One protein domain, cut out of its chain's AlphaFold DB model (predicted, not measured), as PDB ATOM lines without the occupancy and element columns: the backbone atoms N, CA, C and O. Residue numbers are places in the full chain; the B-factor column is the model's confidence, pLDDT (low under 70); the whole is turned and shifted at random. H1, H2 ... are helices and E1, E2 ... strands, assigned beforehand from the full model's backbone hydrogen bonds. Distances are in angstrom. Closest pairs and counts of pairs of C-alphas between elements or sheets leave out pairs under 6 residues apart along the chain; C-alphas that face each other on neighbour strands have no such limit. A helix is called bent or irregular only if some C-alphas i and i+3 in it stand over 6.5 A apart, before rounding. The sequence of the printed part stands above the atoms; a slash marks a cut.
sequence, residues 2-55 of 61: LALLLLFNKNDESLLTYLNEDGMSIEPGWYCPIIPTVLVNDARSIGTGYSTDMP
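This is residues 2 to 55 of the 61 residues of the protein "Hypothetical protein" of Rotaria sp. Silwood2 (UniProt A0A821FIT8). This is a loose, open U: the hairpin E1-E2 makes the tip of one arm, with H2 lower on that arm, and the hairpin E3-E4 makes the other arm, its turn at residues 46 to 51 sticking out free. H1 and H3, both short, lie near the bend. The 54 printed residues run H1, H2, E1, E2, H3, E3, E4: three named helices and four named strands in two separate antiparallel two-stranded sheets, a mixed class of helices and strands. The whole is loose, with a radius of gyration of the C-alphas of 14.3 A and spans of 32 by 31 by 18 A.

E1, residues 18 to 21, is 10.1 A long, and E2, residues 24 to 28, 12.1 A. E3, residues 43 to 46, measures 10.4 A; E4, residues 51 to 54, measures 10.0 A and ends at C-alpha 54 (17.019, -40.109, 4.710). H1, residues 2 to 7, is 9.4 A long and begins at C-alpha 2 (1.282, -58.928, -2.218). H2, residues 10 to 15, spans 10.0 A and is only just irregular: C-alphas 11 and 14 are 6.8 A apart. H3, residues 37 to 40, spans 4.9 A.

E1 and E2 form an antiparallel hairpin at 138 degrees, with N 21 and O 24 2.9 A apart, within hydrogen-bond range. E3 and E4 form another at 165 degrees, with N 54 and O 43 at 2.8 A, within hydrogen-bond range. E1 is apart from E3 and E4, and so is E2. The closest C-alphas of H3 and E4, those of Leu 39 and Met 54, are 7.5 A apart. H1 and H2 are apart. O i to N i+4 pairs are within range in 1 of 2 cases in H1 and 0 of 2 in H2, where 2 of 3 O i to N i+3 pairs are; H3 is too short for an i+4 pair.

The farthest C-alphas, those of Asn 11 and Gly 49, are 38.1 A apart. The printed part has no cut and no long link; E2 to H3 is short, with 8 residues. Mean pLDDT of the printed part is 90.5, with residues 2 to 4 under 70.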
ATOM      1  N   LEU A   2       2.622 -59.534  -2.071       59.75
ATOM      2  CA  LEU A   2       1.282 -58.928  -2.218       59.75
ATOM      3  C   LEU A   2       1.245 -57.393  -2.065       59.75
ATOM      4  O   LEU A   2       0.454 -56.738  -2.730       59.75
ATOM      5  N   ALA A   3       2.123 -56.810  -1.241       64.31
ATOM      6  CA  ALA A   3       2.132 -55.365  -0.981       64.31
ATOM      7  C   ALA A   3       2.494 -54.506  -2.210       64.31
ATOM      8  O   ALA A   3       2.044 -53.371  -2.315       64.31
ATOM      9  N   LEU A   4       3.263 -55.048  -3.162       69.25
ATOM     10  CA  LEU A   4       3.699 -54.307  -4.349       69.25
ATOM     11  C   LEU A   4       2.515 -53.976  -5.275       69.25
ATOM     12  O   LEU A   4       2.408 -52.859  -5.761       69.25
ATOM     13  N   LEU A   5       1.581 -54.921  -5.445       72.62
ATOM     14  CA  LEU A   5       0.372 -54.728  -6.258       72.62
ATOM     15  C   LEU A   5      -0.595 -53.698  -5.662       72.62
ATOM     16  O   LEU A   5      -1.405 -53.138  -6.389       72.62
ATOM     17  N   LEU A   6      -0.538 -53.481  -4.345       82.81
ATOM     18  CA  LEU A   6      -1.355 -52.473  -3.671       82.81
ATOM     19  C   LEU A   6      -0.735 -51.080  -3.769       82.81
ATOM     20  O   LEU A   6      -1.466 -50.101  -3.734       82.81
ATOM     21  N   LEU A   7       0.593 -50.987  -3.866       87.12
ATOM     22  CA  LEU A   7       1.305 -49.711  -3.905       87.12
ATOM     23  C   LEU A   7       1.333 -49.081  -5.297       87.12
ATOM     24  O   LEU A   7       1.395 -47.859  -5.378       87.12
ATOM     25  N   PHE A   8       1.285 -49.882  -6.363       89.81
ATOM     26  CA  PHE A   8       1.342 -49.411  -7.749       89.81
ATOM     27  C   PHE A   8       0.054 -49.775  -8.484       89.81
ATOM     28  O   PHE A   8      -0.231 -50.947  -8.738       89.81
ATOM     29  N   ASN A   9      -0.739 -48.760  -8.816       88.75
ATOM     30  CA  ASN A   9      -1.999 -48.944  -9.517       88.75
ATOM     31  C   ASN A   9      -1.740 -49.226 -11.003       88.75
ATOM     32  O   ASN A   9      -1.088 -48.446 -11.689       88.75
ATOM     33  N   LYS A  10      -2.307 -50.319 -11.522       87.38
ATOM     34  CA  LYS A  10      -2.182 -50.694 -12.941       87.38
ATOM     35  C   LYS A  10      -2.739 -49.638 -13.896       87.38
ATOM     36  O   LYS A  10      -2.285 -49.539 -15.026       87.38
ATOM     37  N   ASN A  11      -3.713 -48.844 -13.456       89.31
ATOM     38  CA  ASN A  11      -4.275 -47.783 -14.290       89.31
ATOM     39  C   ASN A  11      -3.291 -46.621 -14.511       89.31
ATOM     40  O   ASN A  11      -3.438 -45.893 -15.487       89.31
ATOM     41  N   ASP A  12      -2.287 -46.466 -13.642       89.19
ATOM     42  CA  ASP A  12      -1.278 -45.407 -13.756       89.19
ATOM     43  C   ASP A  12      -0.122 -45.817 -14.682       89.19
ATOM     44  O   ASP A  12       0.716 -44.993 -15.038       89.19
ATOM     45  N   GLU A  13      -0.088 -47.077 -15.128       88.56
ATOM     46  CA  GLU A  13       0.976 -47.639 -15.966       88.56
ATOM     47  C   GLU A  13       1.106 -46.893 -17.306       88.56
ATOM     48  O   GLU A  13       2.214 -46.636 -17.771       88.56
ATOM     49  N   SER A  14      -0.010 -46.426 -17.879       90.69
ATOM     50  CA  SER A  14      -0.006 -45.616 -19.107       90.69
ATOM     51  C   SER A  14       0.557 -44.202 -18.930       90.69
ATOM     52  O   SER A  14       0.816 -43.526 -19.923       90.69
ATOM     53  N   LEU A  15       0.686 -43.725 -17.689       91.75
ATOM     54  CA  LEU A  15       1.251 -42.408 -17.374       91.75
ATOM     55  C   LEU A  15       2.778 -42.456 -17.232       91.75
ATOM     56  O   LEU A  15       3.416 -41.404 -17.180       91.75
ATOM     57  N   LEU A  16       3.365 -43.653 -17.140       93.31
ATOM     58  CA  LEU A  16       4.796 -43.828 -16.938       93.31
ATOM     59  C   LEU A  16       5.557 -43.653 -18.255       93.31
ATOM     60  O   LEU A  16       5.182 -44.187 -19.299       93.31
ATOM     61  N   THR A  17       6.679 -42.945 -18.188       95.50
ATOM     62  CA  THR A  17       7.587 -42.794 -19.328       95.50
ATOM     63  C   THR A  17       8.612 -43.925 -19.313       95.50
ATOM     64  O   THR A  17       9.578 -43.876 -18.548       95.50
ATOM     65  N   TYR A  18       8.389 -44.932 -20.160       95.31
ATOM     66  CA  TYR A  18       9.298 -46.064 -20.368       95.31
ATOM     67  C   TYR A  18      10.580 -45.619 -21.077       95.31
ATOM     68  O   TYR A  18      10.531 -44.837 -22.032       95.31
ATOM     69  N   LEU A  19      11.727 -46.100 -20.597       96.19
ATOM     70  CA  LEU A  19      13.020 -45.830 -21.223       96.19
ATOM     71  C   LEU A  19      13.274 -46.825 -22.364       96.19
ATOM     72  O   LEU A  19      12.672 -47.898 -22.422       96.19
ATOM     73  N   ASN A  20      14.154 -46.458 -23.295       96.94
ATOM     74  CA  ASN A  20      14.542 -47.311 -24.415       96.94
ATOM     75  C   ASN A  20      16.063 -47.492 -24.429       96.94
ATOM     76  O   ASN A  20      16.791 -46.499 -24.478       96.94
ATOM     77  N   GLU A  21      16.516 -48.743 -24.414       96.31
ATOM     78  CA  GLU A  21      17.921 -49.125 -24.572       96.31
ATOM     79  C   GLU A  21      18.047 -50.101 -25.745       96.31
ATOM     80  O   GLU A  21      17.317 -51.089 -25.834       96.31
ATOM     81  N   ASP A  22      18.940 -49.794 -26.688       95.62
ATOM     82  CA  ASP A  22      19.195 -50.590 -27.899       95.62
ATOM     83  C   ASP A  22      17.935 -50.956 -28.715       95.62
ATOM     84  O   ASP A  22      17.842 -52.019 -29.333       95.62
ATOM     85  N   GLY A  23      16.944 -50.061 -28.740       94.25
ATOM     86  CA  GLY A  23      15.680 -50.262 -29.453       94.25
ATOM     87  C   GLY A  23      14.641 -51.066 -28.666       94.25
ATOM     88  O   GLY A  23      13.504 -51.187 -29.128       94.25
ATOM     89  N   MET A  24      14.980 -51.570 -27.478       94.88
ATOM     90  CA  MET A  24      14.060 -52.278 -26.589       94.88
ATOM     91  C   MET A  24      13.529 -51.352 -25.495       94.88
ATOM     92  O   MET A  24      14.267 -50.578 -24.893       94.88
ATOM     93  N   SER A  25      12.222 -51.433 -25.232       95.00
ATOM     94  CA  SER A  25      11.617 -50.748 -24.088       95.00
ATOM     95  C   SER A  25      12.014 -51.467 -22.798       95.00
ATOM     96  O   SER A  25      11.752 -52.663 -22.667       95.00
ATOM     97  N   ILE A  26      12.604 -50.734 -21.858       95.06
ATOM     98  CA  ILE A  26      12.987 -51.209 -20.517       95.06
ATOM     99  C   ILE A  26      12.088 -50.555 -19.456       95.06
ATOM    100  O   ILE A  26      11.058 -49.988 -19.810       95.06
ATOM    101  N   GLU A  27      12.432 -50.625 -18.168       93.75
ATOM    102  CA  GLU A  27      11.671 -49.968 -17.102       93.75
ATOM    103  C   GLU A  27      11.460 -48.452 -17.320       93.75
ATOM    104  O   GLU A  27      12.232 -47.778 -18.013       93.75
ATOM    105  N   PRO A  28      10.404 -47.874 -16.719       95.12
ATOM    106  CA  PRO A  28      10.241 -46.433 -16.687       95.12
ATOM    107  C   PRO A  28      11.300 -45.759 -15.825       95.12
ATOM    108  O   PRO A  28      11.820 -46.338 -14.871       95.12
ATOM    109  N   GLY A  29      11.563 -44.483 -16.115       94.69
ATOM    110  CA  GLY A  29      12.533 -43.700 -15.342       94.69
ATOM    111  C   GLY A  29      12.168 -43.559 -13.859       94.69
ATOM    112  O   GLY A  29      13.042 -43.357 -13.022       94.69
ATOM    113  N   TRP A  30      10.883 -43.671 -13.521       92.00
ATOM    114  CA  TRP A  30      10.383 -43.756 -12.153       92.00
ATOM    115  C   TRP A  30       8.991 -44.395 -12.145       92.00
ATOM    116  O   TRP A  30       8.246 -44.302 -13.118       92.00
ATOM    117  N   TYR A  31       8.635 -45.023 -11.025       91.44
ATOM    118  CA  TYR A  31       7.285 -45.530 -10.779       91.44
ATOM    119  C   TYR A  31       6.501 -44.557  -9.900       91.44
ATOM    120  O   TYR A  31       7.083 -43.869  -9.061       91.44
ATOM    121  N   CYS A  32       5.175 -44.542 -10.047       91.25
ATOM    122  CA  CYS A  32       4.276 -43.719  -9.242       91.25
ATOM    123  C   CYS A  32       3.564 -44.577  -8.178       91.25
ATOM    124  O   CYS A  32       2.547 -45.203  -8.482       91.25
ATOM    125  N   PRO A  33       4.104 -44.692  -6.949       91.81
ATOM    126  CA  PRO A  33       3.397 -45.354  -5.859       91.81
ATOM    127  C   PRO A  33       2.309 -44.451  -5.259       91.81
ATOM    128  O   PRO A  33       2.447 -43.229  -5.246       91.81
ATOM    129  N   ILE A  34       1.272 -45.050  -4.662       91.75
ATOM    130  CA  ILE A  34       0.166 -44.327  -3.990       91.75
ATOM    131  C   ILE A  34       0.662 -43.455  -2.820       91.75
ATOM    132  O   ILE A  34       0.072 -42.421  -2.514       91.75
ATOM    133  N   ILE A  35       1.747 -43.867  -2.158       90.81
ATOM    134  CA  ILE A  35       2.399 -43.124  -1.072       90.81
ATOM    135  C   ILE A  35       3.882 -42.919  -1.397       90.81
ATOM    136  O   ILE A  35       4.464 -43.765  -2.079       90.81
ATOM    137  N   PRO A  36       4.535 -41.857  -0.891       89.75
ATOM    138  CA  PRO A  36       5.957 -41.612  -1.129       89.75
ATOM    139  C   PRO A  36       6.829 -42.684  -0.452       89.75
ATOM    140  O   PRO A  36       7.240 -42.551   0.699       89.75
ATOM    141  N   THR A  37       7.134 -43.761  -1.180       90.62
ATOM    142  CA  THR A  37       7.854 -44.942  -0.666       90.62
ATOM    143  C   THR A  37       9.273 -44.638  -0.200       90.62
ATOM    144  O   THR A  37       9.757 -45.308   0.708       90.62
ATOM    145  N   VAL A  38       9.906 -43.601  -0.759       89.81
ATOM    146  CA  VAL A  38      11.219 -43.100  -0.319       89.81
ATOM    147  C   VAL A  38      11.210 -42.667   1.152       89.81
ATOM    148  O   VAL A  38      12.195 -42.853   1.852       89.81
ATOM    149  N   LEU A  39      10.075 -42.153   1.642       89.44
ATOM    150  CA  LEU A  39       9.914 -41.799   3.051       89.44
ATOM    151  C   LEU A  39       9.669 -43.032   3.912       89.44
ATOM    152  O   LEU A  39      10.028 -43.030   5.075       89.44
ATOM    153  N   VAL A  40       9.042 -44.076   3.373       91.00
ATOM    154  CA  VAL A  40       8.642 -45.258   4.151       91.00
ATOM    155  C   VAL A  40       9.817 -46.208   4.389       91.00
ATOM    156  O   VAL A  40       9.909 -46.794   5.462       91.00
ATOM    157  N   ASN A  41      10.718 -46.349   3.413       88.00
ATOM    158  CA  ASN A  41      11.741 -47.405   3.389       88.00
ATOM    159  C   ASN A  41      13.180 -46.894   3.537       88.00
ATOM    160  O   ASN A  41      14.088 -47.588   3.090       88.00
ATOM    161  N   ASP A  42      13.366 -45.690   4.092       89.44
ATOM    162  CA  ASP A  42      14.646 -44.972   4.113       89.44
ATOM    163  C   ASP A  42      15.281 -44.784   2.715       89.44
ATOM    164  O   ASP A  42      14.899 -45.387   1.709       89.44
ATOM    165  N   ALA A  43      16.217 -43.846   2.600       92.81
ATOM    166  CA  ALA A  43      16.931 -43.616   1.350       92.81
ATOM    167  C   ALA A  43      18.369 -43.209   1.635       92.81
ATOM    168  O   ALA A  43      18.638 -42.110   2.120       92.81
ATOM    169  N   ARG A  44      19.305 -44.099   1.307       94.38
ATOM    170  CA  ARG A  44      20.733 -43.850   1.478       94.38
ATOM    171  C   ARG A  44      21.484 -44.082   0.179       94.38
ATOM    172  O   ARG A  44      21.414 -45.161  -0.405       94.38
ATOM    173  N   SER A  45      22.236 -43.077  -0.252       93.38
ATOM    174  CA  SER A  45      23.111 -43.172  -1.417       93.38
ATOM    175  C   SER A  45      24.333 -42.273  -1.258       93.38
ATOM    176  O   SER A  45      24.298 -41.239  -0.590       93.38
ATOM    177  N   ILE A  46      25.440 -42.675  -1.876       96.25
ATOM    178  CA  ILE A  46      26.670 -41.886  -1.930       96.25
ATOM    179  C   ILE A  46      27.085 -41.813  -3.395       96.25
ATOM    180  O   ILE A  46      27.255 -42.844  -4.043       96.25
ATOM    181  N   GLY A  47      27.230 -40.595  -3.905       94.75
ATOM    182  CA  GLY A  47      27.747 -40.312  -5.238       94.75
ATOM    183  C   GLY A  47      29.003 -39.444  -5.174       94.75
ATOM    184  O   GLY A  47      29.459 -39.029  -4.108       94.75
ATOM    185  N   THR A  48      29.571 -39.130  -6.333       94.44
ATOM    186  CA  THR A  48      30.718 -38.219  -6.413       94.44
ATOM    187  C   THR A  48      30.250 -36.778  -6.199       94.44
ATOM    188  O   THR A  48      29.562 -36.215  -7.044       94.44
ATOM    189  N   GLY A  49      30.616 -36.180  -5.061       95.25
ATOM    190  CA  GLY A  49      30.277 -34.791  -4.715       95.25
ATOM    191  C   GLY A  49      28.906 -34.592  -4.056       95.25
ATOM    192  O   GLY A  49      28.615 -33.481  -3.622       95.25
ATOM    193  N   TYR A  50      28.095 -35.648  -3.927       95.19
ATOM    194  CA  TYR A  50      26.772 -35.604  -3.296       95.19
ATOM    195  C   TYR A  50      26.516 -36.862  -2.462       95.19
ATOM    196  O   TYR A  50      26.989 -37.950  -2.789       95.19
ATOM    197  N   SER A  51      25.726 -36.729  -1.401       95.69
ATOM    198  CA  SER A  51      25.250 -37.860  -0.598       95.69
ATOM    199  C   SER A  51      23.804 -37.631  -0.177       95.69
ATOM    200  O   SER A  51      23.380 -36.486  -0.024       95.69
ATOM    201  N   THR A  52      23.060 -38.723  -0.021       93.31
ATOM    202  CA  THR A  52      21.677 -38.735   0.467       93.31
ATOM    203  C   THR A  52      21.617 -39.655   1.678       93.31
ATOM    204  O   THR A  52      22.055 -40.802   1.591       93.31
ATOM    205  N   ASP A  53      21.082 -39.165   2.794       95.00
ATOM    206  CA  ASP A  53      20.768 -39.977   3.972       95.00
ATOM    207  C   ASP A  53      19.411 -39.526   4.520       95.00
ATOM    208  O   ASP A  53      19.269 -38.416   5.037       95.00
ATOM    209  N   MET A  54      18.401 -40.368   4.330       92.75
ATOM    210  CA  MET A  54      17.019 -40.109   4.710       92.75
ATOM    211  C   MET A  54      16.486 -41.266   5.559       92.75
ATOM    212  O   MET A  54      16.488 -42.400   5.081       92.75
ATOM    213  N   PRO A  55      16.006 -41.011   6.789       91.94
ATOM    214  CA  PRO A  55      15.424 -42.045   7.635       91.94
ATOM    215  C   PRO A  55      14.000 -42.408   7.197       91.94
ATOM    216  O   PRO A  55      13.298 -41.603   6.582       91.94
TER     217      PRO A  55